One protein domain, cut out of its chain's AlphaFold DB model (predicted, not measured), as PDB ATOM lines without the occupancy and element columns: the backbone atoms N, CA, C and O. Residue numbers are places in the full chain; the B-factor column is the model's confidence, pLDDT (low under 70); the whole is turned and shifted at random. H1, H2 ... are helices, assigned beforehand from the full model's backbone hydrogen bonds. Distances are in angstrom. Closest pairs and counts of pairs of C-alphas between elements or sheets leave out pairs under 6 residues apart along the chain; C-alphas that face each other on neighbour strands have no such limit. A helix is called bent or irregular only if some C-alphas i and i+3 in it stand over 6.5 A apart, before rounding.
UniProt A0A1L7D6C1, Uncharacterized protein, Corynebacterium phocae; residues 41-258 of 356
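What this domain is: This is residues 41 to 258 of the 356 residues of an uncharacterized protein of Corynebacterium phocae (UniProt A0A1L7D6C1). Two long helices, H2 and H3, form a hairpin through the middle; H6 crosses H3 on one side with bent H5 alongside it, while H7 and H8 pack on H2 on the other side, with H9 set a little off it. The 218 printed residues, with nine named helices, H1 to H9 in order, and no named strand, are all helix in class. The whole is compact, with a radius of gyration of the C-alphas of 16.9 A, and spans 48 by 42 by 32 A.

Where its parts are: Find C-alpha 41 at (-28.737, 30.467, 13.005), where H1 runs to residue 44. H2, residues 56 to 82, is 39.8 A long and only just irregular: C-alphas 57 and 60 are 6.8 A apart. H3, residues 91 to 118, spans 40.6 A; H4 is residues 122 to 125. H5, residues 136 to 159, assigned as one helix by its hydrogen bonds, is bent, C-alphas 148 and 151 being 6.6 A apart; its arms are H5a, 136 to 148, and H5b, 151 to 159. Then come H6, residues 167 to 192, 37.5 A, H7, 212 to 221, H8, 226 to 229, and H9, 244 to 257, ending at (-45.420, 37.646, 20.958).

How they stand to each other: Start at the hub, H3: it touches H2 at a shallow tilt of 19 degrees, opposite ways, closest at C-alphas 62 and 114, 4.6 A. H6 touches H3, closest at C-alphas 180 and 109, 4.1 A, and H5b, at 171 and 157, 4.7 A. H2 touches H7 with residues 74 to 82 alone. Not every O i to N i+4 pair is within hydrogen-bond range in H2, 21 of 23, and H6, 21 of 22.

The domain as a whole: The printed part has no cut. The links H1 to H2, H6 to H7 and H8 to H9 are long. Residues 41 to 45 are under 70 in pLDDT.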
ATOM      1  N   GLN A  41     -29.738  31.546  12.943       44.25
ATOM      2  CA  GLN A  41     -28.737  30.467  13.005       44.25
ATOM      3  C   GLN A  41     -27.863  30.520  14.269       44.25
ATOM      4  O   GLN A  41     -27.545  29.463  14.818       44.25
ATOM      5  N   ASP A  42     -27.526  31.711  14.776       50.91
ATOM      6  CA  ASP A  42     -26.675  31.858  15.971       50.91
ATOM      7  C   ASP A  42     -27.392  31.474  17.278       50.91
ATOM      8  O   ASP A  42     -26.743  31.211  18.290       50.91
ATOM      9  N   ASN A  43     -28.726  31.389  17.272       49.78
ATOM     10  CA  ASN A  43     -29.507  30.929  18.426       49.78
ATOM     11  C   ASN A  43     -29.820  29.430  18.356       49.78
ATOM     12  O   ASN A  43     -29.804  28.747  19.382       49.78
ATOM     13  N   LEU A  44     -30.047  28.895  17.149       49.91
ATOM     14  CA  LEU A  44     -30.193  27.453  16.921       49.91
ATOM     15  C   LEU A  44     -28.886  26.689  17.174       49.91
ATOM     16  O   LEU A  44     -28.933  25.523  17.549       49.91
ATOM     17  N   SER A  45     -27.728  27.344  17.039       58.28
ATOM     18  CA  SER A  45     -26.415  26.752  17.334       58.28
ATOM     19  C   SER A  45     -26.190  26.448  18.822       58.28
ATOM     20  O   SER A  45     -25.220  25.776  19.173       58.28
ATOM     21  N   ARG A  46     -27.073  26.908  19.721       79.31
ATOM     22  CA  ARG A  46     -26.888  26.744  21.170       79.31
ATOM     23  C   ARG A  46     -27.175  25.338  21.665       79.31
ATOM     24  O   ARG A  46     -26.687  24.983  22.732       79.31
ATOM     25  N   ILE A  47     -27.947  24.549  20.929       90.88
ATOM     26  CA  ILE A  47     -28.278  23.174  21.290       90.88
ATOM     27  C   ILE A  47     -28.214  22.280  20.061       90.88
ATOM     28  O   ILE A  47     -28.583  22.685  18.967       90.88
ATOM     29  N   TYR A  48     -27.702  21.066  20.237       93.06
ATOM     30  CA  TYR A  48     -27.640  20.095  19.157       93.06
ATOM     31  C   TYR A  48     -29.037  19.527  18.878       93.06
ATOM     32  O   TYR A  48     -29.677  18.967  19.777       93.06
ATOM     33  N   ILE A  49     -29.477  19.666  17.627       91.75
ATOM     34  CA  ILE A  49     -30.795  19.256  17.134       91.75
ATOM     35  C   ILE A  49     -30.597  18.367  15.910       91.75
ATOM     36  O   ILE A  49     -29.846  18.725  15.002       91.75
ATOM     37  N   ASN A  50     -31.324  17.255  15.846       90.06
ATOM     38  CA  ASN A  50     -31.452  16.435  14.647       90.06
ATOM     39  C   ASN A  50     -32.882  16.542  14.083       90.06
ATOM     40  O   ASN A  50     -33.722  15.682  14.363       90.06
ATOM     41  N   PRO A  51     -33.212  17.629  13.358       84.50
ATOM     42  CA  PRO A  51     -34.591  17.923  12.993       84.50
ATOM     43  C   PRO A  51     -35.155  16.855  12.054       84.50
ATOM     44  O   PRO A  51     -34.505  16.445  11.091       84.50
ATOM     45  N   SER A  52     -36.403  16.450  12.295       89.69
ATOM     46  CA  SER A  52     -37.098  15.526  11.400       89.69
ATOM     47  C   SER A  52     -37.801  16.277  10.270       89.69
ATOM     48  O   SER A  52     -38.516  17.258  10.491       89.69
ATOM     49  N   ASP A  53     -37.661  15.777   9.041       88.62
ATOM     50  CA  ASP A  53     -38.352  16.323   7.867       88.62
ATOM     51  C   ASP A  53     -39.888  16.252   8.025       88.62
ATOM     52  O   ASP A  53     -40.612  17.084   7.482       88.62
ATOM     53  N   THR A  54     -40.404  15.302   8.817       87.62
ATOM     54  CA  THR A  54     -41.847  15.136   9.065       87.62
ATOM     55  C   THR A  54     -42.367  15.949  10.250       87.62
ATOM     56  O   THR A  54     -43.580  16.056  10.426       87.62
ATOM     57  N   ALA A  55     -41.480  16.543  11.051       89.50
ATOM     58  CA  ALA A  55     -41.830  17.224  12.297       89.50
ATOM     59  C   ALA A  55     -41.576  18.738  12.264       89.50
ATOM     60  O   ALA A  55     -41.602  19.394  13.303       89.50
ATOM     61  N   GLN A  56     -41.393  19.320  11.077       88.38
ATOM     62  CA  GLN A  56     -41.107  20.751  10.898       88.38
ATOM     63  C   GLN A  56     -42.144  21.675  11.561       88.38
ATOM     64  O   GLN A  56     -41.794  22.743  12.060       88.38
ATOM     65  N   ALA A  57     -43.405  21.233  11.658       89.12
ATOM     66  CA  ALA A  57     -44.475  21.957  12.348       89.12
ATOM     67  C   ALA A  57     -44.197  22.206  13.847       89.12
ATOM     68  O   ALA A  57     -44.746  23.140  14.425       89.12
ATOM     69  N   TRP A  58     -43.332  21.407  14.475       93.19
ATOM     70  CA  TRP A  58     -42.943  21.555  15.880       93.19
ATOM     71  C   TRP A  58     -41.785  22.536  16.083       93.19
ATOM     72  O   TRP A  58     -41.543  22.969  17.209       93.19
ATOM     73  N   GLY A  59     -41.100  22.955  15.014       91.19
ATOM     74  CA  GLY A  59     -39.944  23.846  15.108       91.19
ATOM     75  C   GLY A  59     -40.277  25.218  15.702       91.19
ATOM     76  O   GLY A  59     -39.454  25.794  16.413       91.19
ATOM     77  N   SER A  60     -41.480  25.752  15.453       91.12
ATOM     78  CA  SER A  60     -41.927  27.001  16.089       91.12
ATOM     79  C   SER A  60     -42.218  26.805  17.572       91.12
ATOM     80  O   SER A  60     -41.955  27.695  18.371       91.12
ATOM     81  N   GLU A  61     -42.762  25.646  17.949       93.12
ATOM     82  CA  GLU A  61     -43.112  25.352  19.339       93.12
ATOM     83  C   GLU A  61     -41.856  25.153  20.191       93.12
ATOM     84  O   GLU A  61     -41.717  25.787  21.236       93.12
ATOM     85  N   PHE A  62     -40.893  24.374  19.689       95.06
ATOM     86  CA  PHE A  62     -39.566  24.242  20.287       95.06
ATOM     87  C   PHE A  62     -38.916  25.605  20.544       95.06
ATOM     88  O   PHE A  62     -38.504  25.896  21.667       95.06
ATOM     89  N   ARG A  63     -38.913  26.485  19.536       93.12
ATOM     90  CA  ARG A  63     -38.344  27.830  19.663       93.12
ATOM     91  C   ARG A  63     -38.994  28.667  20.762       93.12
ATOM     92  O   ARG A  63     -38.284  29.359  21.487       93.12
ATOM     93  N   LYS A  64     -40.319  28.603  20.929       95.00
ATOM     94  CA  LYS A  64     -40.999  29.331  22.015       95.00
ATOM     95  C   LYS A  64     -40.501  28.875  23.383       95.00
ATOM     96  O   LYS A  64     -40.164  29.713  24.217       95.00
ATOM     97  N   PHE A  65     -40.436  27.563  23.610       97.31
ATOM     98  CA  PHE A  65     -39.953  27.021  24.880       97.31
ATOM     99  C   PHE A  65     -38.474  27.322  25.110       97.31
ATOM    100  O   PHE A  65     -38.111  27.680  26.229       97.31
ATOM    101  N   GLN A  66     -37.652  27.284  24.060       95.81
ATOM    102  CA  GLN A  66     -36.255  27.706  24.132       95.81
ATOM    103  C   GLN A  66     -36.124  29.178  24.554       95.81
ATOM    104  O   GLN A  66     -35.325  29.485  25.436       95.81
ATOM    105  N   MET A  67     -36.920  30.096  23.991       95.88
ATOM    106  CA  MET A  67     -36.865  31.514  24.386       95.88
ATOM    107  C   MET A  67     -37.251  31.721  25.854       95.88
ATOM    108  O   MET A  67     -36.604  32.496  26.555       95.88
ATOM    109  N   VAL A  68     -38.266  31.005  26.350       97.81
ATOM    110  CA  VAL A  68     -38.652  31.070  27.770       97.81
ATOM    111  C   VAL A  68     -37.569  30.476  28.674       97.81
ATOM    112  O   VAL A  68     -37.265  31.056  29.716       97.81
ATOM    113  N   ALA A  69     -36.979  29.341  28.290       97.94
ATOM    114  CA  ALA A  69     -35.898  28.709  29.040       97.94
ATOM    115  C   ALA A  69     -34.665  29.617  29.123       97.94
ATOM    116  O   ALA A  69     -34.115  29.796  30.209       97.94
ATOM    117  N   LEU A  70     -34.290  30.256  28.011       96.50
ATOM    118  CA  LEU A  70     -33.207  31.236  27.974       96.50
ATOM    119  C   LEU A  70     -33.502  32.434  28.872       96.50
ATOM    120  O   LEU A  70     -32.656  32.776  29.685       96.50
ATOM    121  N   ALA A  71     -34.696  33.027  28.786       97.69
ATOM    122  CA  ALA A  71     -35.061  34.156  29.638       97.69
ATOM    123  C   ALA A  71     -34.939  33.801  31.129       97.69
ATOM    124  O   ALA A  71     -34.291  34.522  31.885       97.69
ATOM    125  N   ARG A  72     -35.504  32.663  31.549       98.25
ATOM    126  CA  ARG A  72     -35.436  32.199  32.945       98.25
ATOM    127  C   ARG A  72     -34.005  31.907  33.391       98.25
ATOM    128  O   ARG A  72     -33.617  32.341  34.472       98.25
ATOM    129  N   GLU A  73     -33.205  31.257  32.545       97.81
ATOM    130  CA  GLU A  73     -31.795  31.016  32.850       97.81
ATOM    131  C   GLU A  73     -31.019  32.332  32.990       97.81
ATOM    132  O   GLU A  73     -30.193  32.447  33.890       97.81
ATOM    133  N   THR A  74     -31.302  33.356  32.180       97.69
ATOM    134  CA  THR A  74     -30.661  34.673  32.318       97.69
ATOM    135  C   THR A  74     -30.942  35.300  33.685       97.69
ATOM    136  O   THR A  74     -30.014  35.802  34.323       97.69
ATOM    137  N   TYR A  75     -32.179  35.209  34.185       97.81
ATOM    138  CA  TYR A  75     -32.511  35.635  35.551       97.81
ATOM    139  C   TYR A  75     -31.773  34.795  36.608       97.81
ATOM    140  O   TYR A  75     -31.136  35.359  37.500       97.81
ATOM    141  N   ASP A  76     -31.759  33.465  36.481       96.75
ATOM    142  CA  ASP A  76     -31.055  32.559  37.405       96.75
ATOM    143  C   ASP A  76     -29.538  32.818  37.471       96.75
ATOM    144  O   ASP A  76     -28.936  32.890  38.551       96.75
ATOM    145  N   ARG A  77     -28.899  33.060  36.320       96.06
ATOM    146  CA  ARG A  77     -27.483  33.452  36.255       96.06
ATOM    147  C   ARG A  77     -27.241  34.826  36.865       96.06
ATOM    148  O   ARG A  77     -26.199  35.017  37.495       96.06
ATOM    149  N   GLY A  78     -28.177  35.758  36.714       96.62
ATOM    150  CA  GLY A  78     -28.120  37.059  37.375       96.62
ATOM    151  C   GLY A  78     -28.151  36.926  38.899       96.62
ATOM    152  O   GLY A  78     -27.311  37.510  39.583       96.62
ATOM    153  N   PHE A  79     -29.041  36.089  39.440       94.62
ATOM    154  CA  PHE A  79     -29.071  35.778  40.874       94.62
ATOM    155  C   PHE A  79     -27.778  35.115  41.351       94.62
ATOM    156  O   PHE A  79     -27.223  35.509  42.379       94.62
ATOM    157  N   SER A  80     -27.245  34.176  40.569       90.12
ATOM    158  CA  SER A  80     -25.948  33.550  40.843       90.12
ATOM    159  C   SER A  80     -24.803  34.568  40.862       90.12
ATOM    160  O   SER A  80     -23.898  34.451  41.682       90.12
ATOM    161  N   ALA A  81     -24.829  35.577  39.983       92.00
ATOM    162  CA  ALA A  81     -23.846  36.658  39.970       92.00
ATOM    163  C   ALA A  81     -23.977  37.555  41.212       92.00
ATOM    164  O   ALA A  81     -22.982  37.812  41.887       92.00
ATOM    165  N   LYS A  82     -25.207  37.953  41.563       91.75
ATOM    166  CA  LYS A  82     -25.502  38.731  42.776       91.75
ATOM    167  C   LYS A  82     -25.037  38.017  44.046       91.75
ATOM    168  O   LYS A  82     -24.501  38.665  44.940       91.75
ATOM    169  N   ALA A  83     -25.177  36.692  44.108       88.31
ATOM    170  CA  ALA A  83     -24.811  35.882  45.272       88.31
ATOM    171  C   ALA A  83     -23.329  35.959  45.671       88.31
ATOM    172  O   ALA A  83     -22.997  35.643  46.812       88.31
ATOM    173  N   TRP A  84     -22.445  36.387  44.764       85.69
ATOM    174  CA  TRP A  84     -21.032  36.629  45.069       85.69
ATOM    175  C   TRP A  84     -20.773  37.975  45.756       85.69
ATOM    176  O   TRP A  84     -19.709  38.158  46.345       85.69
ATOM    177  N   GLU A  85     -21.718  38.913  45.679       86.38
ATOM    178  CA  GLU A  85     -21.582  40.277  46.206       86.38
ATOM    179  C   GLU A  85     -22.379  40.509  47.498       86.38
ATOM    180  O   GLU A  85     -22.034  41.399  48.277       86.38
ATOM    181  N   VAL A  86     -23.432  39.726  47.738       82.31
ATOM    182  CA  VAL A  86     -24.272  39.827  48.942       82.31
ATOM    183  C   VAL A  86     -23.946  38.730  49.954       82.31
ATOM    184  O   VAL A  86     -23.393  37.690  49.600       82.31
ATOM    185  N   ASP A  87     -24.306  38.943  51.226       80.31
ATOM    186  CA  ASP A  87     -24.244  37.872  52.223       80.31
ATOM    187  C   ASP A  87     -25.239  36.777  51.826       80.31
ATOM    188  O   ASP A  87     -26.442  36.873  52.069       80.31
ATOM    189  N   ASN A  88     -24.726  35.725  51.193       76.88
ATOM    190  CA  ASN A  88     -25.516  34.596  50.722       76.88
ATOM    191  C   ASN A  88     -26.181  33.802  51.862       76.88
ATOM    192  O   ASN A  88     -26.867  32.822  51.592       76.88
ATOM    193  N   ARG A  89     -26.003  34.200  53.125       82.94
ATOM    194  CA  ARG A  89     -26.708  33.627  54.273       82.94
ATOM    195  C   ARG A  89     -28.086  34.245  54.509       82.94
ATOM    196  O   ARG A  89     -28.794  33.739  55.375       82.94
ATOM    197  N   ASP A  90     -28.471  35.295  53.777       88.25
ATOM    198  CA  ASP A  90     -29.831  35.840  53.824       88.25
ATOM    199  C   ASP A  90     -30.855  34.777  53.357       88.25
ATOM    200  O   ASP A  90     -30.827  34.368  52.188       88.25
ATOM    201  N   PRO A  91     -31.757  34.303  54.244       89.56
ATOM    202  CA  PRO A  91     -32.741  33.280  53.898       89.56
ATOM    203  C   PRO A  91     -33.720  33.710  52.804       89.56
ATOM    204  O   PRO A  91     -34.182  32.858  52.042       89.56
ATOM    205  N   ASP A  92     -34.048  35.002  52.721       88.62
ATOM    206  CA  ASP A  92     -34.963  35.511  51.702       88.62
ATOM    207  C   ASP A  92     -34.294  35.454  50.326       88.62
ATOM    208  O   ASP A  92     -34.865  34.911  49.381       88.62
ATOM    209  N   PHE A  93     -33.028  35.863  50.245       89.88
ATOM    210  CA  PHE A  93     -32.250  35.771  49.012       89.88
ATOM    211  C   PHE A  93     -32.006  34.319  48.562       89.88
ATOM    212  O   PHE A  93     -32.107  34.005  47.375       89.88
ATOM    213  N   GLN A  94     -31.736  33.401  49.498       91.50
ATOM    214  CA  GLN A  94     -31.603  31.971  49.183       91.50
ATOM    215  C   GLN A  94     -32.907  31.365  48.661       91.50
ATOM    216  O   GLN A  94     -32.887  30.535  47.750       91.50
ATOM    217  N   ARG A  95     -34.052  31.793  49.207       91.38
ATOM    218  CA  ARG A  95     -35.364  31.411  48.678       91.38
ATOM    219  C   ARG A  95     -35.530  31.898  47.239       91.38
ATOM    220  O   ARG A  95     -35.990  31.116  46.412       91.38
ATOM    221  N   ASP A  96     -35.141  33.130  46.935       91.62
ATOM    222  CA  ASP A  96     -35.303  33.712  45.597       91.62
ATOM    223  C   ASP A  96     -34.433  33.005  44.552       91.62
ATOM    224  O   ASP A  96     -34.929  32.644  43.483       91.62
ATOM    225  N   ILE A  97     -33.180  32.675  44.900       93.12
ATOM    226  CA  ILE A  97     -32.324  31.803  44.078       93.12
ATOM    227  C   ILE A  97     -33.013  30.458  43.837       93.12
ATOM    228  O   ILE A  97     -33.108  30.008  42.698       93.12
ATOM    229  N   ALA A  98     -33.516  29.810  44.892       94.06
ATOM    230  CA  ALA A  98     -34.139  28.497  44.770       94.06
ATOM    231  C   ALA A  98     -35.393  28.518  43.878       94.06
ATOM    232  O   ALA A  98     -35.619  27.567  43.126       94.06
ATOM    233  N   GLN A  99     -36.197  29.587  43.929       94.75
ATOM    234  CA  GLN A  99     -37.357  29.742  43.050       94.75
ATOM    235  C   GLN A  99     -36.945  30.023  41.601       94.75
ATOM    236  O   GLN A  99     -37.465  29.379  40.690       94.75
ATOM    237  N   SER A 100     -35.981  30.921  41.376       96.06
ATOM    238  CA  SER A 100     -35.454  31.208  40.034       96.06
ATOM    239  C   SER A 100     -34.857  29.957  39.379       96.06
ATOM    240  O   SER A 100     -35.156  29.636  38.222       96.06
ATOM    241  N   ASN A 101     -34.071  29.197  40.142       96.06
ATOM    242  CA  ASN A 101     -33.463  27.952  39.698       96.06
ATOM    243  C   ASN A 101     -34.531  26.905  39.358       96.06
ATOM    244  O   ASN A 101     -34.538  26.362  38.252       96.06
ATOM    245  N   ARG A 102     -35.510  26.702  40.251       96.12
ATOM    246  CA  ARG A 102     -36.651  25.808  40.010       96.12
ATOM    247  C   ARG A 102     -37.348  26.109  38.683       96.12
ATOM    248  O   ARG A 102     -37.590  25.189  37.902       96.12
ATOM    249  N   GLN A 103     -37.682  27.374  38.435       96.62
ATOM    250  CA  GLN A 103     -38.404  27.771  37.226       96.62
ATOM    251  C   GLN A 103     -37.581  27.545  35.961       96.62
ATOM    252  O   GLN A 103     -38.133  27.166  34.923       96.62
ATOM    253  N   THR A 104     -36.274  27.778  36.050       98.00
ATOM    254  CA  THR A 104     -35.319  27.531  34.968       98.00
ATOM    255  C   THR A 104     -35.248  26.044  34.635       98.00
ATOM    256  O   THR A 104     -35.432  25.661  33.482       98.00
ATOM    257  N   GLU A 105     -35.094  25.184  35.639       98.00
ATOM    258  CA  GLU A 105     -34.988  23.740  35.426       98.00
ATOM    259  C   GLU A 105     -36.296  23.122  34.883       98.00
ATOM    260  O   GLU A 105     -36.256  22.278  33.987       98.00
ATOM    261  N   ILE A 106     -37.476  23.579  35.333       98.25
ATOM    262  CA  ILE A 106     -38.757  23.166  34.725       98.25
ATOM    263  C   ILE A 106     -38.867  23.644  33.269       98.25
ATOM    264  O   ILE A 106     -39.432  22.943  32.426       98.25
ATOM    265  N   ALA A 107     -38.325  24.820  32.938       98.38
ATOM    266  CA  ALA A 107     -38.289  25.283  31.555       98.38
ATOM    267  C   ALA A 107     -37.366  24.421  30.683       98.38
ATOM    268  O   ALA A 107     -37.744  24.130  29.552       98.38
ATOM    269  N   PHE A 108     -36.244  23.918  31.212       98.44
ATOM    270  CA  PHE A 108     -35.411  22.935  30.506       98.44
ATOM    271  C   PHE A 108     -36.144  21.623  30.241       98.44
ATOM    272  O   PHE A 108     -36.003  21.065  29.158       98.44
ATOM    273  N   ALA A 109     -36.976  21.149  31.174       98.69
ATOM    274  CA  ALA A 109     -37.804  19.968  30.925       98.69
ATOM    275  C   ALA A 109     -38.786  20.187  29.758       98.69
ATOM    276  O   ALA A 109     -38.942  19.326  28.893       98.69
ATOM    277  N   ARG A 110     -39.411  21.371  29.691       98.62
ATOM    278  CA  ARG A 110     -40.301  21.756  28.583       98.62
ATOM    279  C   ARG A 110     -39.539  21.904  27.261       98.62
ATOM    280  O   ARG A 110     -39.992  21.386  26.245       98.62
ATOM    281  N   GLU A 111     -38.377  22.556  27.280       98.25
ATOM    282  CA  GLU A 111     -37.486  22.693  26.119       98.25
ATOM    283  C   GLU A 111     -37.045  21.321  25.590       98.25
ATOM    284  O   GLU A 111     -37.124  21.084  24.388       98.25
ATOM    285  N   ALA A 112     -36.659  20.394  26.472       98.44
ATOM    286  CA  ALA A 112     -36.221  19.051  26.103       98.44
ATOM    287  C   ALA A 112     -37.332  18.237  25.421       98.44
ATOM    288  O   ALA A 112     -37.089  17.607  24.394       98.44
ATOM    289  N   ILE A 113     -38.565  18.273  25.936       98.69
ATOM    290  CA  ILE A 113     -39.688  17.594  25.271       98.69
ATOM    291  C   ILE A 113     -40.022  18.257  23.935       98.69
ATOM    292  O   ILE A 113     -40.200  17.552  22.944       98.69
ATOM    293  N   ALA A 114     -40.047  19.589  23.868       97.81
ATOM    294  CA  ALA A 114     -40.297  20.287  22.610       97.81
ATOM    295  C   ALA A 114     -39.207  20.016  21.557       97.81
ATOM    296  O   ALA A 114     -39.503  19.910  20.366       97.81
ATOM    297  N   LEU A 115     -37.958  19.836  21.991       97.12
ATOM    298  CA  LEU A 115     -36.858  19.398  21.139       97.12
ATOM    299  C   LEU A 115     -37.151  18.015  20.551       97.12
ATOM    300  O   LEU A 115     -37.147  17.866  19.334       97.12
ATOM    301  N   LEU A 116     -37.499  17.027  21.379       97.94
ATOM    302  CA  LEU A 116     -37.831  15.681  20.897       97.94
ATOM    303  C   LEU A 116     -39.037  15.671  19.947       97.94
ATOM    304  O   LEU A 116     -39.055  14.909  18.978       97.94
ATOM    305  N   GLN A 117     -40.030  16.534  20.179       97.62
ATOM    306  CA  GLN A 117     -41.156  16.720  19.258       97.62
ATOM    307  C   GLN A 117     -40.683  17.162  17.873       97.62
ATOM    308  O   GLN A 117     -41.124  16.604  16.862       97.62
ATOM    309  N   TYR A 118     -39.762  18.128  17.835       95.31
ATOM    310  CA  TYR A 118     -39.156  18.651  16.612       95.31
ATOM    311  C   TYR A 118     -38.209  17.654  15.927       95.31
ATOM    312  O   TYR A 118     -38.108  17.620  14.700       95.31
ATOM    313  N   GLU A 119     -37.591  16.764  16.692       95.50
ATOM    314  CA  GLU A 119     -36.797  15.641  16.177       95.50
ATOM    315  C   GLU A 119     -37.661  14.463  15.700       95.50
ATOM    316  O   GLU A 119     -37.149  13.465  15.200       95.50
ATOM    317  N   GLY A 120     -38.990  14.578  15.791       96.50
ATOM    318  CA  GLY A 120     -39.915  13.579  15.267       96.50
ATOM    319  C   GLY A 120     -40.161  12.390  16.189       96.50
ATOM    320  O   GLY A 120     -40.658  11.368  15.716       96.50
ATOM    321  N   ASN A 121     -39.844  12.497  17.483       97.50
ATOM    322  CA  ASN A 121     -40.152  11.449  18.448       97.50
ATOM    323  C   ASN A 121     -41.684  11.365  18.663       97.50
ATOM    324  O   ASN A 121     -42.281  12.321  19.169       97.50
ATOM    325  N   PRO A 122     -42.345  10.246  18.308       96.88
ATOM    326  CA  PRO A 122     -43.804  10.148  18.360       96.88
ATOM    327  C   PRO A 122     -44.358  10.162  19.790       96.88
ATOM    328  O   PRO A 122     -45.463  10.656  20.008       96.88
ATOM    329  N   GLU A 123     -43.602   9.658  20.769       97.75
ATOM    330  CA  GLU A 123     -43.998   9.695  22.180       97.75
ATOM    331  C   GLU A 123     -43.964  11.134  22.702       97.75
ATOM    332  O   GLU A 123     -44.919  11.579  23.336       97.75
ATOM    333  N   ALA A 124     -42.933  11.907  22.342       98.06
ATOM    334  CA  ALA A 124     -42.858  13.331  22.668       98.06
ATOM    335  C   ALA A 124     -44.017  14.123  22.041       98.06
ATOM    336  O   ALA A 124     -44.610  14.980  22.693       98.06
ATOM    337  N   GLN A 125     -44.366  13.836  20.781       97.50
ATOM    338  CA  GLN A 125     -45.455  14.511  20.054       97.50
ATOM    339  C   GLN A 125     -46.841  14.262  20.658       97.50
ATOM    340  O   GLN A 125     -47.759  15.047  20.425       97.50
ATOM    341  N   ALA A 126     -46.996  13.203  21.454       97.81
ATOM    342  CA  ALA A 126     -48.219  12.932  22.200       97.81
ATOM    343  C   ALA A 126     -48.306  13.701  23.536       97.81
ATOM    344  O   ALA A 126     -49.377  13.741  24.146       97.81
ATOM    345  N   ILE A 127     -47.209  14.307  24.001       98.31
ATOM    346  CA  ILE A 127     -47.154  15.045  25.268       98.31
ATOM    347  C   ILE A 127     -47.476  16.518  25.013       98.31
ATOM    348  O   ILE A 127     -46.828  17.195  24.222       98.31
ATOM    349  N   GLU A 128     -48.455  17.062  25.733       98.12
ATOM    350  CA  GLU A 128     -48.719  18.501  25.712       98.12
ATOM    351  C   GLU A 128     -47.671  19.229  26.570       98.12
ATOM    352  O   GLU A 128     -47.760  19.244  27.796       98.12
ATOM    353  N   THR A 129     -46.661  19.830  25.935       98.19
ATOM    354  CA  THR A 129     -45.480  20.407  26.609       98.19
ATOM    355  C   THR A 129     -45.830  21.458  27.665       98.19
ATOM    356  O   THR A 129     -45.176  21.553  28.703       98.19
ATOM    357  N   THR A 130     -46.905  22.221  27.453       97.88
ATOM    358  CA  THR A 130     -47.389  23.203  28.431       97.88
ATOM    359  C   THR A 130     -47.771  22.542  29.755       97.88
ATOM    360  O   THR A 130     -47.583  23.167  30.789       97.88
ATOM    361  N   LYS A 131     -48.217  21.281  29.763       97.94
ATOM    362  CA  LYS A 131     -48.661  20.559  30.965       97.94
ATOM    363  C   LYS A 131     -47.543  20.058  31.879       97.94
ATOM    364  O   LYS A 131     -47.787  19.730  33.043       97.94
ATOM    365  N   ILE A 132     -46.312  20.018  31.383       98.31
ATOM    366  CA  ILE A 132     -45.151  19.530  32.134       98.31
ATOM    367  C   ILE A 132     -44.901  20.440  33.344       98.31
ATOM    368  O   ILE A 132     -44.838  21.666  33.208       98.31
ATOM    369  N   GLY A 133     -44.759  19.836  34.526       96.44
ATOM    370  CA  GLY A 133     -44.537  20.518  35.803       96.44
ATOM    371  C   GLY A 133     -45.806  20.955  36.543       96.44
ATOM    372  O   GLY A 133     -45.693  21.539  37.612       96.44
ATOM    373  N   HIS A 134     -47.006  20.692  36.009       95.00
ATOM    374  CA  HIS A 134     -48.260  20.955  36.733       95.00
ATOM    375  C   HIS A 134     -49.336  19.877  36.558       95.00
ATOM    376  O   HIS A 134     -50.214  19.749  37.407       95.00
ATOM    377  N   ASP A 135     -49.279  19.093  35.482       97.31
ATOM    378  CA  ASP A 135     -50.090  17.891  35.312       97.31
ATOM    379  C   ASP A 135     -49.246  16.653  35.628       97.31
ATOM    380  O   ASP A 135     -48.166  16.460  35.060       97.31
ATOM    381  N   LEU A 136     -49.728  15.810  36.543       97.31
ATOM    382  CA  LEU A 136     -48.982  14.644  37.019       97.31
ATOM    383  C   LEU A 136     -48.715  13.627  35.900       97.31
ATOM    384  O   LEU A 136     -47.615  13.081  35.819       97.31
ATOM    385  N   LEU A 137     -49.704  13.369  35.039       98.12
ATOM    386  CA  LEU A 137     -49.578  12.367  33.982       98.12
ATOM    387  C   LEU A 137     -48.603  12.839  32.901       98.12
ATOM    388  O   LEU A 137     -47.679  12.103  32.557       98.12
ATOM    389  N   ALA A 138     -48.766  14.068  32.409       98.38
ATOM    390  CA  ALA A 138     -47.866  14.652  31.419       98.38
ATOM    391  C   ALA A 138     -46.427  14.733  31.945       98.38
ATOM    392  O   ALA A 138     -45.489  14.423  31.215       98.38
ATOM    393  N   SER A 139     -46.249  15.093  33.222       98.50
ATOM    394  CA  SER A 139     -44.925  15.171  33.850       98.50
ATOM    395  C   SER A 139     -44.254  13.800  33.949       98.50
ATOM    396  O   SER A 139     -43.076  13.688  33.626       98.50
ATOM    397  N   LYS A 140     -44.989  12.745  34.326       98.62
ATOM    398  CA  LYS A 140     -44.451  11.374  34.368       98.62
ATOM    399  C   LYS A 140     -44.035  10.868  32.990       98.62
ATOM    400  O   LYS A 140     -42.917  10.395  32.838       98.62
ATOM    401  N   LEU A 141     -44.897  11.042  31.984       98.62
ATOM    402  CA  LEU A 141     -44.583  10.666  30.602       98.62
ATOM    403  C   LEU A 141     -43.349  11.414  30.080       98.62
ATOM    404  O   LEU A 141     -42.475  10.812  29.459       98.62
ATOM    405  N   ALA A 142     -43.250  12.715  30.368       98.69
ATOM    406  CA  ALA A 142     -42.086  13.515  30.009       98.69
ATOM    407  C   ALA A 142     -40.813  13.024  30.712       98.69
ATOM    408  O   ALA A 142     -39.783  12.875  30.057       98.69
ATOM    409  N   LEU A 143     -40.868  12.732  32.016       98.69
ATOM    410  CA  LEU A 143     -39.711  12.246  32.768       98.69
ATOM    411  C   LEU A 143     -39.205  10.898  32.239       98.69
ATOM    412  O   LEU A 143     -37.996  10.738  32.055       98.69
ATOM    413  N   ASP A 144     -40.101   9.947  31.973       98.44
ATOM    414  CA  ASP A 144     -39.740   8.629  31.436       98.44
ATOM    415  C   ASP A 144     -39.015   8.760  30.088       98.44
ATOM    416  O   ASP A 144     -37.953   8.159  29.867       98.44
ATOM    417  N   LEU A 145     -39.537   9.618  29.208       98.38
ATOM    418  CA  LEU A 145     -38.934   9.878  27.907       98.38
ATOM    419  C   LEU A 145     -37.579  10.595  28.029       98.38
ATOM    420  O   LEU A 145     -36.592  10.172  27.426       98.38
ATOM    421  N   MET A 146     -37.488  11.634  28.863       98.25
ATOM    422  CA  MET A 146     -36.232  12.348  29.113       98.25
ATOM    423  C   MET A 146     -35.155  11.432  29.700       98.25
ATOM    424  O   MET A 146     -33.993  11.536  29.318       98.25
ATOM    425  N   ASN A 147     -35.517  10.511  30.595       97.38
ATOM    426  CA  ASN A 147     -34.579   9.547  31.170       97.38
ATOM    427  C   ASN A 147     -34.028   8.565  30.131       97.38
ATOM    428  O   ASN A 147     -32.860   8.174  30.221       97.38
ATOM    429  N   THR A 148     -34.845   8.197  29.143       95.75
ATOM    430  CA  THR A 148     -34.422   7.377  28.002       95.75
ATOM    431  C   THR A 148     -33.405   8.134  27.143       95.75
ATOM    432  O   THR A 148     -32.332   7.608  26.842       95.75
ATOM    433  N   GLU A 149     -33.684   9.403  26.839       96.75
ATOM    434  CA  GLU A 149     -32.853  10.246  25.966       96.75
ATOM    435  C   GLU A 149     -31.610  10.834  26.647       96.75
ATOM    436  O   GLU A 149     -30.638  11.206  25.980       96.75
ATOM    437  N   ARG A 150     -31.582  10.882  27.983       95.38
ATOM    438  CA  ARG A 150     -30.453  11.420  28.753       95.38
ATOM    439  C   ARG A 150     -29.149  10.682  28.461       95.38
ATOM    440  O   ARG A 150     -28.133  11.328  28.251       95.38
ATOM    441  N   LYS A 151     -29.169   9.346  28.381       94.94
ATOM    442  CA  LYS A 151     -27.959   8.551  28.078       94.94
ATOM    443  C   LYS A 151     -27.414   8.843  26.682       94.94
ATOM    444  O   LYS A 151     -26.204   8.925  26.499       94.94
ATOM    445  N   SER A 152     -28.313   8.997  25.713       95.06
ATOM    446  CA  SER A 152     -27.960   9.357  24.338       95.06
ATOM    447  C   SER A 152     -27.322  10.746  24.287       95.06
ATOM    448  O   SER A 152     -26.237  10.921  23.737       95.06
ATOM    449  N   SER A 153     -27.946  11.718  24.955       96.50
ATOM    450  CA  SER A 153     -27.453  13.095  25.031       96.50
ATOM    451  C   SER A 153     -26.102  13.191  25.747       96.50
ATOM    452  O   SER A 153     -25.199  13.858  25.245       96.50
ATOM    453  N   GLN A 154     -25.925  12.456  26.849       97.12
ATOM    454  CA  GLN A 154     -24.649  12.347  27.556       97.12
ATOM    455  C   GLN A 154     -23.564  11.770  26.641       97.12
ATOM    456  O   GLN A 154     -22.499  12.364  26.487       97.12
ATOM    457  N   SER A 155     -23.850  10.650  25.969       96.88
ATOM    458  CA  SER A 155     -22.901  10.026  25.043       96.88
ATOM    459  C   SER A 155     -22.522  10.955  23.885       96.88
ATOM    460  O   SER A 155     -21.368  10.946  23.460       96.88
ATOM    461  N   LEU A 156     -23.459  11.757  23.368       95.06
ATOM    462  CA  LEU A 156     -23.180  12.764  22.337       95.06
ATOM    463  C   LEU A 156     -22.246  13.864  22.856       95.06
ATOM    464  O   LEU A 156     -21.356  14.296  22.127       95.06
ATOM    465  N   ALA A 157     -22.431  14.317  24.097       95.31
ATOM    466  CA  ALA A 157     -21.597  15.354  24.700       95.31
ATOM    467  C   ALA A 157     -20.181  14.851  25.024       95.31
ATOM    468  O   ALA A 157     -19.209  15.563  24.779       95.31
ATOM    469  N   GLU A 158     -20.060  13.628  25.545       96.75
ATOM    470  CA  GLU A 158     -18.781  13.013  25.929       96.75
ATOM    471  C   GLU A 158     -17.935  12.567  24.728       96.75
ATOM    472  O   GLU A 158     -16.708  12.597  24.798       96.75
ATOM    473  N   SER A 159     -18.568  12.166  23.620       96.06
ATOM    474  CA  SER A 159     -17.855  11.730  22.405       96.06
ATOM    475  C   SER A 159     -17.411  12.874  21.490       96.06
ATOM    476  O   SER A 159     -16.654  12.637  20.549       96.06
ATOM    477  N   ALA A 160     -17.857  14.106  21.745       94.00
ATOM    478  CA  ALA A 160     -17.476  15.267  20.951       94.00
ATOM    479  C   ALA A 160     -16.005  15.642  21.196       94.00
ATOM    480  O   ALA A 160     -15.612  15.982  22.317       94.00
ATOM    481  N   ALA A 161     -15.201  15.605  20.130       96.12
ATOM    482  CA  ALA A 161     -13.809  16.038  20.152       96.12
ATOM    483  C   ALA A 161     -13.683  17.527  20.523       96.12
ATOM    484  O   ALA A 161     -14.627  18.301  20.380       96.12
ATOM    485  N   ASP A 162     -12.510  17.947  21.007       93.50
ATOM    486  CA  ASP A 162     -12.271  19.335  21.431       93.50
ATOM    487  C   ASP A 162     -12.412  20.364  20.299       93.50
ATOM    488  O   ASP A 162     -12.756  21.514  20.567       93.50
ATOM    489  N   ASP A 163     -12.171  19.953  19.056       93.50
ATOM    490  CA  ASP A 163     -12.281  20.764  17.843       93.50
ATOM    491  C   ASP A 163     -13.644  20.642  17.136       93.50
ATOM    492  O   ASP A 163     -13.855  21.287  16.108       93.50
ATOM    493  N   ASP A 164     -14.585  19.871  17.689       88.19
ATOM    494  CA  ASP A 164     -15.937  19.741  17.146       88.19
ATOM    495  C   ASP A 164     -16.697  21.081  17.279       88.19
ATOM    496  O   ASP A 164     -16.980  21.526  18.400       88.19
ATOM    497  N   PRO A 165     -17.101  21.723  16.162       89.38
ATOM    498  CA  PRO A 165     -17.814  23.001  16.201       89.38
ATOM    499  C   PRO A 165     -19.176  22.914  16.909       89.38
ATOM    500  O   PRO A 165     -19.725  23.937  17.315       89.38
ATOM    501  N   GLN A 166     -19.728  21.711  17.092       91.12
ATOM    502  CA  GLN A 166     -20.988  21.457  17.787       91.12
ATOM    503  C   GLN A 166     -20.805  20.973  19.228       91.12
ATOM    504  O   GLN A 166     -21.804  20.693  19.895       91.12
ATOM    505  N   LYS A 167     -19.573  20.897  19.753       90.31
ATOM    506  CA  LYS A 167     -19.314  20.420  21.122       90.31
ATOM    507  C   LYS A 167     -20.164  21.152  22.161       90.31
ATOM    508  O   LYS A 167     -20.835  20.514  22.969       90.31
ATOM    509  N   ALA A 168     -20.198  22.484  22.103       89.81
ATOM    510  CA  ALA A 168     -20.996  23.301  23.021       89.81
ATOM    511  C   ALA A 168     -22.504  23.011  22.901       89.81
ATOM    512  O   ALA A 168     -23.203  22.917  23.908       89.81
ATOM    513  N   ALA A 169     -22.995  22.803  21.678       92.81
ATOM    514  CA  ALA A 169     -24.392  22.486  21.400       92.81
ATOM    515  C   ALA A 169     -24.782  21.095  21.942       92.81
ATOM    516  O   ALA A 169     -25.855  20.923  22.529       92.81
ATOM    517  N   LYS A 170     -23.895  20.102  21.794       94.69
ATOM    518  CA  LYS A 170     -24.060  18.743  22.338       94.69
ATOM    519  C   LYS A 170     -24.027  18.747  23.868       94.69
ATOM    520  O   LYS A 170     -24.897  18.157  24.500       94.69
ATOM    521  N   GLN A 171     -23.098  19.491  24.468       94.31
ATOM    522  CA  GLN A 171     -23.040  19.694  25.921       94.31
ATOM    523  C   GLN A 171     -24.284  20.403  26.460       94.31
ATOM    524  O   GLN A 171     -24.798  20.031  27.512       94.31
ATOM    525  N   ARG A 172     -24.813  21.400  25.739       95.12
ATOM    526  CA  ARG A 172     -26.067  22.053  26.123       95.12
ATOM    527  C   ARG A 172     -27.244  21.085  26.082       95.12
ATOM    528  O   ARG A 172     -28.087  21.142  26.974       95.12
ATOM    529  N   ARG A 173     -27.297  20.200  25.083       96.38
ATOM    530  CA  ARG A 173     -28.314  19.147  25.019       96.38
ATOM    531  C   ARG A 173     -28.262  18.282  26.278       96.38
ATOM    532  O   ARG A 173     -29.261  18.198  26.983       96.38
ATOM    533  N   ASP A 174     -27.105  17.708  26.600       97.25
ATOM    534  CA  ASP A 174     -26.933  16.917  27.827       97.25
ATOM    535  C   ASP A 174     -27.362  17.694  29.084       97.25
ATOM    536  O   ASP A 174     -28.167  17.210  29.883       97.25
ATOM    537  N   PHE A 175     -26.925  18.952  29.198       96.50
ATOM    538  CA  PHE A 175     -27.286  19.836  30.302       96.50
ATOM    539  C   PHE A 175     -28.807  19.977  30.479       96.50
ATOM    540  O   PHE A 175     -29.302  19.755  31.585       96.50
ATOM    541  N   ILE A 176     -29.572  20.295  29.423       97.38
ATOM    542  CA  ILE A 176     -31.026  20.485  29.568       97.38
ATOM    543  C   ILE A 176     -31.753  19.182  29.925       97.38
ATOM    544  O   ILE A 176     -32.681  19.206  30.735       97.38
ATOM    545  N   PHE A 177     -31.311  18.035  29.392       98.06
ATOM    546  CA  PHE A 177     -31.899  16.738  29.727       98.06
ATOM    547  C   PHE A 177     -31.606  16.361  31.179       98.06
ATOM    548  O   PHE A 177     -32.501  15.898  31.885       98.06
ATOM    549  N   ASN A 178     -30.380  16.585  31.652       97.38
ATOM    550  CA  ASN A 178     -29.977  16.222  33.005       97.38
ATOM    551  C   ASN A 178     -30.642  17.111  34.071       97.38
ATOM    552  O   ASN A 178     -31.284  16.603  34.991       97.38
ATOM    553  N   TYR A 179     -30.555  18.437  33.928       96.88
ATOM    554  CA  TYR A 179     -31.156  19.365  34.893       96.88
ATOM    555  C   TYR A 179     -32.686  19.348  34.825       96.88
ATOM    556  O   TYR A 179     -33.348  19.301  35.863       96.88
ATOM    557  N   GLY A 180     -33.255  19.299  33.616       98.12
ATOM    558  CA  GLY A 180     -34.700  19.223  33.434       98.12
ATOM    559  C   GLY A 180     -35.310  17.958  34.043       98.12
ATOM    560  O   GLY A 180     -36.301  18.053  34.764       98.12
ATOM    561  N   SER A 181     -34.705  16.781  33.829       98.06
ATOM    562  CA  SER A 181     -35.216  15.517  34.396       98.06
ATOM    563  C   SER A 181     -35.101  15.477  35.922       98.06
ATOM    564  O   SER A 181     -36.081  15.168  36.595       98.06
ATOM    565  N   SER A 182     -33.947  15.874  36.472       97.31
ATOM    566  CA  SER A 182     -33.709  15.948  37.924       97.31
ATOM    567  C   SER A 182     -34.728  16.841  38.638       97.31
ATOM    568  O   SER A 182     -35.246  16.502  39.705       97.31
ATOM    569  N   ARG A 183     -35.065  17.989  38.044       97.00
ATOM    570  CA  ARG A 183     -36.098  18.869  38.593       97.00
ATOM    571  C   ARG A 183     -37.493  18.292  38.442       97.00
ATOM    572  O   ARG A 183     -38.279  18.378  39.386       97.00
ATOM    573  N   LEU A 184     -37.811  17.743  37.274       98.06
ATOM    574  CA  LEU A 184     -39.135  17.205  36.996       98.06
ATOM    575  C   LEU A 184     -39.472  16.034  37.928       98.06
ATOM    576  O   LEU A 184     -40.607  15.941  38.378       98.06
ATOM    577  N   GLU A 185     -38.487  15.214  38.305       98.31
ATOM    578  CA  GLU A 185     -38.633  14.175  39.334       98.31
ATOM    579  C   GLU A 185     -39.080  14.758  40.685       98.31
ATOM    580  O   GLU A 185     -40.058  14.295  41.277       98.31
ATOM    581  N   LYS A 186     -38.431  15.837  41.147       97.50
ATOM    582  CA  LYS A 186     -38.826  16.538  42.381       97.50
ATOM    583  C   LYS A 186     -40.228  17.139  42.270       97.50
ATOM    584  O   LYS A 186     -40.979  17.124  43.241       97.50
ATOM    585  N   GLU A 187     -40.581  17.674  41.105       97.38
ATOM    586  CA  GLU A 187     -41.898  18.269  40.863       97.38
ATOM    587  C   GLU A 187     -43.010  17.214  40.839       97.38
ATOM    588  O   GLU A 187     -44.075  17.434  41.406       97.38
ATOM    589  N   ILE A 188     -42.752  16.037  40.263       98.12
ATOM    590  CA  ILE A 188     -43.676  14.898  40.303       98.12
ATOM    591  C   ILE A 188     -43.953  14.486  41.747       98.12
ATOM    592  O   ILE A 188     -45.115  14.293  42.091       98.12
ATOM    593  N   ALA A 189     -42.931  14.422  42.605       97.81
ATOM    594  CA  ALA A 189     -43.124  14.095  44.017       97.81
ATOM    595  C   ALA A 189     -44.036  15.108  44.739       97.81
ATOM    596  O   ALA A 189     -44.838  14.721  45.586       97.81
ATOM    597  N   LEU A 190     -43.957  16.399  44.393       96.31
ATOM    598  CA  LEU A 190     -44.885  17.415  44.908       96.31
ATOM    599  C   LEU A 190     -46.310  17.177  44.387       96.31
ATOM    600  O   LEU A 190     -47.253  17.101  45.176       96.31
ATOM    601  N   LEU A 191     -46.463  16.960  43.079       96.81
ATOM    602  CA  LEU A 191     -47.763  16.711  42.451       96.81
ATOM    603  C   LEU A 191     -48.451  15.448  42.993       96.81
ATOM    604  O   LEU A 191     -49.670  15.438  43.156       96.81
ATOM    605  N   GLU A 192     -47.696  14.397  43.315       97.62
ATOM    606  CA  GLU A 192     -48.215  13.178  43.954       97.62
ATOM    607  C   GLU A 192     -48.772  13.433  45.358       97.62
ATOM    608  O   GLU A 192     -49.741  12.786  45.759       97.62
ATOM    609  N   ASN A 193     -48.214  14.410  46.074       97.38
ATOM    610  CA  ASN A 193     -48.712  14.849  47.377       97.38
ATOM    611  C   ASN A 193     -49.886  15.837  47.272       97.38
ATOM    612  O   ASN A 193     -50.420  16.270  48.292       97.38
ATOM    613  N   GLY A 194     -50.315  16.188  46.054       95.56
ATOM    614  CA  GLY A 194     -51.325  17.218  45.812       95.56
ATOM    615  C   GLY A 194     -50.788  18.646  45.931       95.56
ATOM    616  O   GLY A 194     -51.575  19.593  45.875       95.56
ATOM    617  N   ASP A 195     -49.469  18.814  46.060       94.06
ATOM    618  CA  ASP A 195     -48.816  20.115  46.079       94.06
ATOM    619  C   ASP A 195     -48.569  20.579  44.641       94.06
ATOM    620  O   ASP A 195     -47.759  20.020  43.904       94.06
ATOM    621  N   SER A 196     -49.260  21.641  44.234       90.56
ATOM    622  CA  SER A 196     -49.007  22.324  42.962       90.56
ATOM    623  C   SER A 196     -48.375  23.685  43.219       90.56
ATOM    624  O   SER A 196     -48.865  24.426  44.073       90.56
ATOM    625  N   ASN A 197     -47.352  24.066  42.450       91.69
ATOM    626  CA  ASN A 197     -46.873  25.444  42.472       91.69
ATOM    627  C   ASN A 197     -47.664  26.311  41.478       91.69
ATOM    628  O   ASN A 197     -47.474  26.177  40.268       91.69
ATOM    629  N   PRO A 198     -48.507  27.249  41.951       91.44
ATOM    630  CA  PRO A 198     -49.289  28.110  41.067       91.44
ATOM    631  C   PRO A 198     -48.425  29.063  40.220       91.44
ATOM    632  O   PRO A 198     -48.934  29.665  39.277       91.44
ATOM    633  N   GLN A 199     -47.135  29.205  40.540       93.44
ATOM    634  CA  GLN A 199     -46.177  30.032  39.804       93.44
ATOM    635  C   GLN A 199     -45.528  29.291  38.618       93.44
ATOM    636  O   GLN A 199     -44.814  29.914  37.831       93.44
ATOM    637  N   GLU A 200     -45.784  27.987  38.434       94.19
ATOM    638  CA  GLU A 200     -45.244  27.203  37.309       94.19
ATOM    639  C   GLU A 200     -46.047  27.368  36.012       94.19
ATOM    640  O   GLU A 200     -46.600  26.420  35.449       94.19
ATOM    641  N   VAL A 201     -46.072  28.592  35.487       97.06
ATOM    642  CA  VAL A 201     -46.787  28.942  34.251       97.06
ATOM    643  C   VAL A 201     -45.862  28.771  33.024       97.06
ATOM    644  O   VAL A 201     -44.810  29.400  33.004       97.06
ATOM    645  N   PRO A 202     -46.205  27.980  31.983       96.00
ATOM    646  CA  PRO A 202     -45.306  27.598  30.872       96.00
ATOM    647  C   PRO A 202     -44.579  28.716  30.129       96.00
ATOM    648  O   PRO A 202     -43.411  28.548  29.798       96.00
ATOM    649  N   PHE A 203     -45.245  29.850  29.917       97.94
ATOM    650  CA  PHE A 203     -44.687  31.020  29.229       97.94
ATOM    651  C   PHE A 203     -44.505  32.224  30.167       97.94
ATOM    652  O   PHE A 203     -44.263  33.340  29.712       97.94
ATOM    653  N   GLY A 204     -44.663  32.018  31.477       98.06
ATOM    654  CA  GLY A 204     -44.437  33.056  32.479       98.06
ATOM    655  C   GLY A 204     -42.949  33.223  32.771       98.06
ATOM    656  O   GLY A 204     -42.207  32.241  32.803       98.06
ATOM    657  N   VAL A 205     -42.512  34.451  33.020       98.44
ATOM    658  CA  VAL A 205     -41.169  34.757  33.529       98.44
ATOM    659  C   VAL A 205     -41.364  35.587  34.789       98.44
ATOM    660  O   VAL A 205     -42.195  36.496  34.793       98.44
ATOM    661  N   ILE A 206     -40.656  35.239  35.863       98.19
ATOM    662  CA  ILE A 206     -40.748  35.944  37.142       98.19
ATOM    663  C   ILE A 206     -39.418  36.619  37.428       98.19
ATOM    664  O   ILE A 206     -38.371  35.982  37.352       98.19
ATOM    665  N   ASP A 207     -39.484  37.894  37.789       97.25
ATOM    666  CA  ASP A 207     -38.363  38.615  38.371       97.25
ATOM    667  C   ASP A 207     -38.510  38.605  39.894       97.25
ATOM    668  O   ASP A 207     -39.403  39.247  40.448       97.25
ATOM    669  N   TRP A 208     -37.628  37.881  40.576       95.12
ATOM    670  CA  TRP A 208     -37.608  37.777  42.038       95.12
ATOM    671  C   TRP A 208     -36.901  38.965  42.719       95.12
ATOM    672  O   TRP A 208     -36.347  38.824  43.803       95.12
ATOM    673  N   GLY A 209     -36.863  40.134  42.073       93.62
ATOM    674  CA  GLY A 209     -36.186  41.330  42.584       93.62
ATOM    675  C   GLY A 209     -34.705  41.398  42.201       93.62
ATOM    676  O   GLY A 209     -33.867  41.880  42.975       93.62
ATOM    677  N   LEU A 210     -34.357  40.888  41.020       95.00
ATOM    678  CA  LEU A 210     -33.013  40.974  40.476       95.00
ATOM    679  C   LEU A 210     -32.714  42.412  40.037       95.00
ATOM    680  O   LEU A 210     -33.456  43.025  39.277       95.00
ATOM    681  N   GLU A 211     -31.587  42.961  40.485       95.44
ATOM    682  CA  GLU A 211     -31.166  44.284  40.020       95.44
ATOM    683  C   GLU A 211     -30.709  44.221  38.557       95.44
ATOM    684  O   GLU A 211     -29.962  43.321  38.165       95.44
ATOM    685  N   GLU A 212     -31.086  45.237  37.778       96.44
ATOM    686  CA  GLU A 212     -30.846  45.318  36.330       96.44
ATOM    687  C   GLU A 212     -29.376  45.083  35.948       96.44
ATOM    688  O   GLU A 212     -29.100  44.338  35.013       96.44
ATOM    689  N   LYS A 213     -28.413  45.598  36.728       96.75
ATOM    690  CA  LYS A 213     -26.975  45.395  36.464       96.75
ATOM    691  C   LYS A 213     -26.559  43.917  36.406       96.75
ATOM    692  O   LYS A 213     -25.657  43.571  35.648       96.75
ATOM    693  N   TYR A 214     -27.186  43.050  37.206       97.19
ATOM    694  CA  TYR A 214     -26.879  41.618  37.210       97.19
ATOM    695  C   TYR A 214     -27.591  40.902  36.068       97.19
ATOM    696  O   TYR A 214     -27.018  39.982  35.486       97.19
ATOM    697  N   LEU A 215     -28.809  41.340  35.730       97.06
ATOM    698  CA  LEU A 215     -29.537  40.837  34.570       97.06
ATOM    699  C   LEU A 215     -28.786  41.159  33.274       97.06
ATOM    700  O   LEU A 215     -28.592  40.268  32.455       97.06
ATOM    701  N   ASP A 216     -28.306  42.393  33.114       96.25
ATOM    702  CA  ASP A 216     -27.541  42.827  31.943       96.25
ATOM    703  C   ASP A 216     -26.224  42.053  31.809       96.25
ATOM    704  O   ASP A 216     -25.919  41.529  30.737       96.25
ATOM    705  N   ALA A 217     -25.475  41.901  32.908       95.19
ATOM    706  CA  ALA A 217     -24.238  41.124  32.914       95.19
ATOM    707  C   ALA A 217     -24.478  39.640  32.578       95.19
ATOM    708  O   ALA A 217     -23.696  39.029  31.844       95.19
ATOM    709  N   ALA A 218     -25.563  39.052  33.091       95.81
ATOM    710  CA  ALA A 218     -25.960  37.690  32.747       95.81
ATOM    711  C   ALA A 218     -26.376  37.581  31.274       95.81
ATOM    712  O   ALA A 218     -25.934  36.660  30.586       95.81
ATOM    713  N   ALA A 219     -27.167  38.536  30.777       95.69
ATOM    714  CA  ALA A 219     -27.639  38.571  29.400       95.69
ATOM    715  C   ALA A 219     -26.479  38.660  28.405       95.69
ATOM    716  O   ALA A 219     -26.456  37.891  27.443       95.69
ATOM    717  N   GLU A 220     -25.500  39.529  28.674       93.88
ATOM    718  CA  GLU A 220     -24.277  39.681  27.883       93.88
ATOM    719  C   GLU A 220     -23.440  38.398  27.903       93.88
ATOM    720  O   GLU A 220     -23.123  37.850  26.847       93.88
ATOM    721  N   LYS A 221     -23.142  37.858  29.093       91.81
ATOM    722  CA  LYS A 221     -22.349  36.625  29.240       91.81
ATOM    723  C   LYS A 221     -22.992  35.436  28.532       91.81
ATOM    724  O   LYS A 221     -22.295  34.578  27.994       91.81
ATOM    725  N   MET A 222     -24.317  35.365  28.568       91.94
ATOM    726  CA  MET A 222     -25.077  34.319  27.906       91.94
ATOM    727  C   MET A 222     -25.368  34.626  26.441       91.94
ATOM    728  O   MET A 222     -25.972  33.772  25.810       91.94
ATOM    729  N   ASN A 223     -25.017  35.791  25.888       92.00
ATOM    730  CA  ASN A 223     -25.492  36.215  24.567       92.00
ATOM    731  C   ASN A 223     -27.007  35.945  24.403       92.00
ATOM    732  O   ASN A 223     -27.440  35.187  23.533       92.00
ATOM    733  N   THR A 224     -27.806  36.412  25.366       91.69
ATOM    734  CA  THR A 224     -29.248  36.122  25.405       91.69
ATOM    735  C   THR A 224     -29.939  36.868  24.261       91.69
ATOM    736  O   THR A 224     -29.735  38.074  24.132       91.69
ATOM    737  N   PRO A 225     -30.755  36.197  23.432       91.25
ATOM    738  CA  PRO A 225     -31.354  36.839  22.271       91.25
ATOM    739  C   PRO A 225     -32.478  37.810  22.661       91.25
ATOM    740  O   PRO A 225     -33.205  37.588  23.631       91.25
ATOM    741  N   GLU A 226     -32.657  38.871  21.867       91.62
ATOM    742  CA  GLU A 226     -33.678  39.909  22.099       91.62
ATOM    743  C   GLU A 226     -35.107  39.350  22.264       91.62
ATOM    744  O   GLU A 226     -35.789  39.791  23.184       91.62
ATOM    745  N   PRO A 227     -35.576  38.342  21.495       92.75
ATOM    746  CA  PRO A 227     -36.884  37.729  21.745       92.75
ATOM    747  C   PRO A 227     -37.067  37.150  23.157       92.75
ATOM    748  O   PRO A 227     -38.173  37.211  23.690       92.75
ATOM    749  N   ALA A 228     -36.010  36.617  23.778       94.69
ATOM    750  CA  ALA A 228     -36.059  36.127  25.157       94.69
ATOM    751  C   ALA A 228     -36.033  37.287  26.170       94.69
ATOM    752  O   ALA A 228     -36.767  37.270  27.155       94.69
ATOM    753  N   LEU A 229     -35.232  38.324  25.907       94.38
ATOM    754  CA  LEU A 229     -35.144  39.519  26.758       94.38
ATOM    755  C   LEU A 229     -36.370  40.443  26.648       94.38
ATOM    756  O   LEU A 229     -36.615  41.249  27.541       94.38
ATOM    757  N   GLY A 230     -37.123  40.338  25.554       94.69
ATOM    758  CA  GLY A 230     -38.344  41.095  25.286       94.69
ATOM    759  C   GLY A 230     -39.620  40.455  25.836       94.69
ATOM    760  O   GLY A 230     -40.708  40.977  25.585       94.69
ATOM    761  N   LEU A 231     -39.519  39.330  26.551       96.69
ATOM    762  CA  LEU A 231     -40.666  38.719  27.217       96.69
ATOM    763  C   LEU A 231     -41.193  39.623  28.338       96.69
ATOM    764  O   LEU A 231     -40.434  40.273  29.052       96.69
ATOM    765  N   TYR A 232     -42.512  39.632  28.515       97.62
ATOM    766  CA  TYR A 232     -43.157  40.209  29.686       97.62
ATOM    767  C   TYR A 232     -42.762  39.410  30.927       97.62
ATOM    768  O   TYR A 232     -42.825  38.175  30.934       97.62
ATOM    769  N   VAL A 233     -42.382  40.139  31.973       97.81
ATOM    770  CA  VAL A 233     -41.902  39.589  33.239       97.81
ATOM    771  C   VAL A 233     -42.773  40.105  34.374       97.81
ATOM    772  O   VAL A 233     -43.007  41.308  34.493       97.81
ATOM    773  N   THR A 234     -43.233  39.194  35.224       98.31
ATOM    774  CA  THR A 234     -43.987  39.534  36.430       98.31
ATOM    775  C   THR A 234     -43.023  39.654  37.604       98.31
ATOM    776  O   THR A 234     -42.365  38.684  37.968       98.31
ATOM    777  N   GLY A 235     -42.935  40.834  38.213       97.19
ATOM    778  CA  GLY A 235     -42.120  41.033  39.413       97.19
ATOM    779  C   GLY A 235     -42.761  40.421  40.661       97.19
ATOM    780  O   GLY A 235     -43.974  40.537  40.858       97.19
ATOM    781  N   ALA A 236     -41.952  39.800  41.516       95.12
ATOM    782  CA  ALA A 236     -42.329  39.506  42.892       95.12
ATOM    783  C   ALA A 236     -42.348  40.806  43.720       95.12
ATOM    784  O   ALA A 236     -41.534  41.708  43.504       95.12
ATOM    785  N   ASP A 237     -43.291  40.929  44.655       90.75
ATOM    786  CA  ASP A 237     -43.326  42.061  45.584       90.75
ATOM    787  C   ASP A 237     -42.248  41.944  46.681       90.75
ATOM    788  O   ASP A 237     -41.541  40.946  46.787       90.75
ATOM    789  N   ALA A 238     -42.137  42.957  47.547       86.50
ATOM    790  CA  ALA A 238     -41.173  42.960  48.655       86.50
ATOM    791  C   ALA A 238     -41.427  41.873  49.726       86.50
ATOM    792  O   ALA A 238     -40.614  41.705  50.630       86.50
ATOM    793  N   ALA A 239     -42.563  41.171  49.666       86.31
ATOM    794  CA  ALA A 239     -42.876  40.008  50.493       86.31
ATOM    795  C   ALA A 239     -42.691  38.685  49.716       86.31
ATOM    796  O   ALA A 239     -43.188  37.642  50.150       86.31
ATOM    797  N   ASN A 240     -42.012  38.739  48.566       84.25
ATOM    798  CA  ASN A 240     -41.767  37.661  47.612       84.25
ATOM    799  C   ASN A 240     -43.050  36.952  47.166       84.25
ATOM    800  O   ASN A 240     -43.073  35.749  46.889       84.25
ATOM    801  N   LYS A 241     -44.149  37.709  47.093       91.12
ATOM    802  CA  LYS A 241     -45.410  37.249  46.523       91.12
ATOM    803  C   LYS A 241     -45.474  37.645  45.064       91.12
ATOM    804  O   LYS A 241     -45.233  38.787  44.686       91.12
ATOM    805  N   VAL A 242     -45.864  36.677  44.252       95.94
ATOM    806  CA  VAL A 242     -46.116  36.859  42.826       95.94
ATOM    807  C   VAL A 242     -47.620  36.978  42.629       95.94
ATOM    808  O   VAL A 242     -48.374  36.122  43.103       95.94
ATOM    809  N   ASP A 243     -48.061  37.998  41.896       97.38
ATOM    810  CA  ASP A 243     -49.431  38.051  41.387       97.38
ATOM    811  C   ASP A 243     -49.599  36.996  40.281       97.38
ATOM    812  O   ASP A 243     -49.229  37.195  39.124       97.38
ATOM    813  N   VAL A 244     -50.149  35.839  40.655       96.81
ATOM    814  CA  VAL A 244     -50.354  34.697  39.751       96.81
ATOM    815  C   VAL A 244     -51.305  35.041  38.599       96.81
ATOM    816  O   VAL A 244     -51.159  34.505  37.498       96.81
ATOM    817  N   GLU A 245     -52.273  35.934  38.808       97.81
ATOM    818  CA  GLU A 245     -53.195  36.335  37.744       97.81
ATOM    819  C   GLU A 245     -52.510  37.266  36.743       97.81
ATOM    820  O   GLU A 245     -52.739  37.142  35.537       97.81
ATOM    821  N   GLN A 246     -51.624  38.149  37.210       98.00
ATOM    822  CA  GLN A 246     -50.758  38.919  36.321       98.00
ATOM    823  C   GLN A 246     -49.779  38.010  35.566       98.00
ATOM    824  O   GLN A 246     -49.697  38.110  34.343       98.00
ATOM    825  N   LEU A 247     -49.156  37.038  36.240       98.31
ATOM    826  CA  LEU A 247     -48.263  36.059  35.610       98.31
ATOM    827  C   LEU A 247     -48.931  35.288  34.470       98.31
ATOM    828  O   LEU A 247     -48.335  35.095  33.412       98.31
ATOM    829  N   LYS A 248     -50.187  34.865  34.643       97.88
ATOM    830  CA  LYS A 248     -50.954  34.201  33.575       97.88
ATOM    831  C   LYS A 248     -51.249  35.133  32.398       97.88
ATOM    832  O   LYS A 248     -51.225  34.686  31.245       97.88
ATOM    833  N   LYS A 249     -51.536  36.414  32.658       98.00
ATOM    834  CA  LYS A 249     -51.739  37.418  31.600       98.00
ATOM    835  C   LYS A 249     -50.448  37.649  30.823       98.00
ATOM    836  O   LYS A 249     -50.474  37.554  29.598       98.00
ATOM    837  N   ASP A 250     -49.337  37.863  31.520       97.94
ATOM    838  CA  ASP A 250     -48.013  38.062  30.922       97.94
ATOM    839  C   ASP A 250     -47.594  36.832  30.111       97.94
ATOM    840  O   ASP A 250     -47.217  36.958  28.950       97.94
ATOM    841  N   ALA A 251     -47.800  35.624  30.644       97.50
ATOM    842  CA  ALA A 251     -47.564  34.380  29.914       97.50
ATOM    843  C   ALA A 251     -48.407  34.266  28.632       97.50
ATOM    844  O   ALA A 251     -47.930  33.783  27.606       97.50
ATOM    845  N   THR A 252     -49.658  34.734  28.664       96.88
ATOM    846  CA  THR A 252     -50.521  34.771  27.474       96.88
ATOM    847  C   THR A 252     -50.006  35.772  26.438       96.88
ATOM    848  O   THR A 252     -50.091  35.501  25.239       96.88
ATOM    849  N   TYR A 253     -49.476  36.920  26.870       95.75
ATOM    850  CA  TYR A 253     -48.823  37.873  25.972       95.75
ATOM    851  C   TYR A 253     -47.537  37.300  25.379       95.75
ATOM    852  O   TYR A 253     -47.375  37.370  24.165       95.75
ATOM    853  N   ASN A 254     -46.698  36.656  26.192       96.19
ATOM    854  CA  ASN A 254     -45.467  35.991  25.759       96.19
ATOM    855  C   ASN A 254     -45.735  34.917  24.704       96.19
ATOM    856  O   ASN A 254     -45.104  34.899  23.651       96.19
ATOM    857  N   LEU A 255     -46.732  34.057  24.929       95.00
ATOM    858  CA  LEU A 255     -47.132  33.051  23.943       95.00
ATOM    859  C   LEU A 255     -47.540  33.684  22.601       95.00
ATOM    860  O   LEU A 255     -47.260  33.124  21.543       95.00
ATOM    861  N   LYS A 256     -48.207  34.844  22.633       92.44
ATOM    862  CA  LYS A 256     -48.637  35.564  21.425       92.44
ATOM    863  C   LYS A 256     -47.508  36.343  20.752       92.44
ATOM    864  O   LYS A 256     -47.566  36.501  19.540       92.44
ATOM    865  N   SER A 257     -46.539  36.866  21.505       89.25
ATOM    866  CA  SER A 257     -45.420  37.646  20.958       89.25
ATOM    867  C   SER A 257     -44.329  36.764  20.359       89.25
ATOM    868  O   SER A 257     -43.645  37.192  19.435       89.25
ATOM    869  N   LEU A 258     -44.203  35.518  20.825       88.62
ATOM    870  CA  LEU A 258     -43.292  34.517  20.270       88.62
ATOM    871  C   LEU A 258     -43.837  33.885  18.970       88.62
ATOM    872  O   LEU A 258     -43.881  32.662  18.812       88.62
TER     873      LEU A 258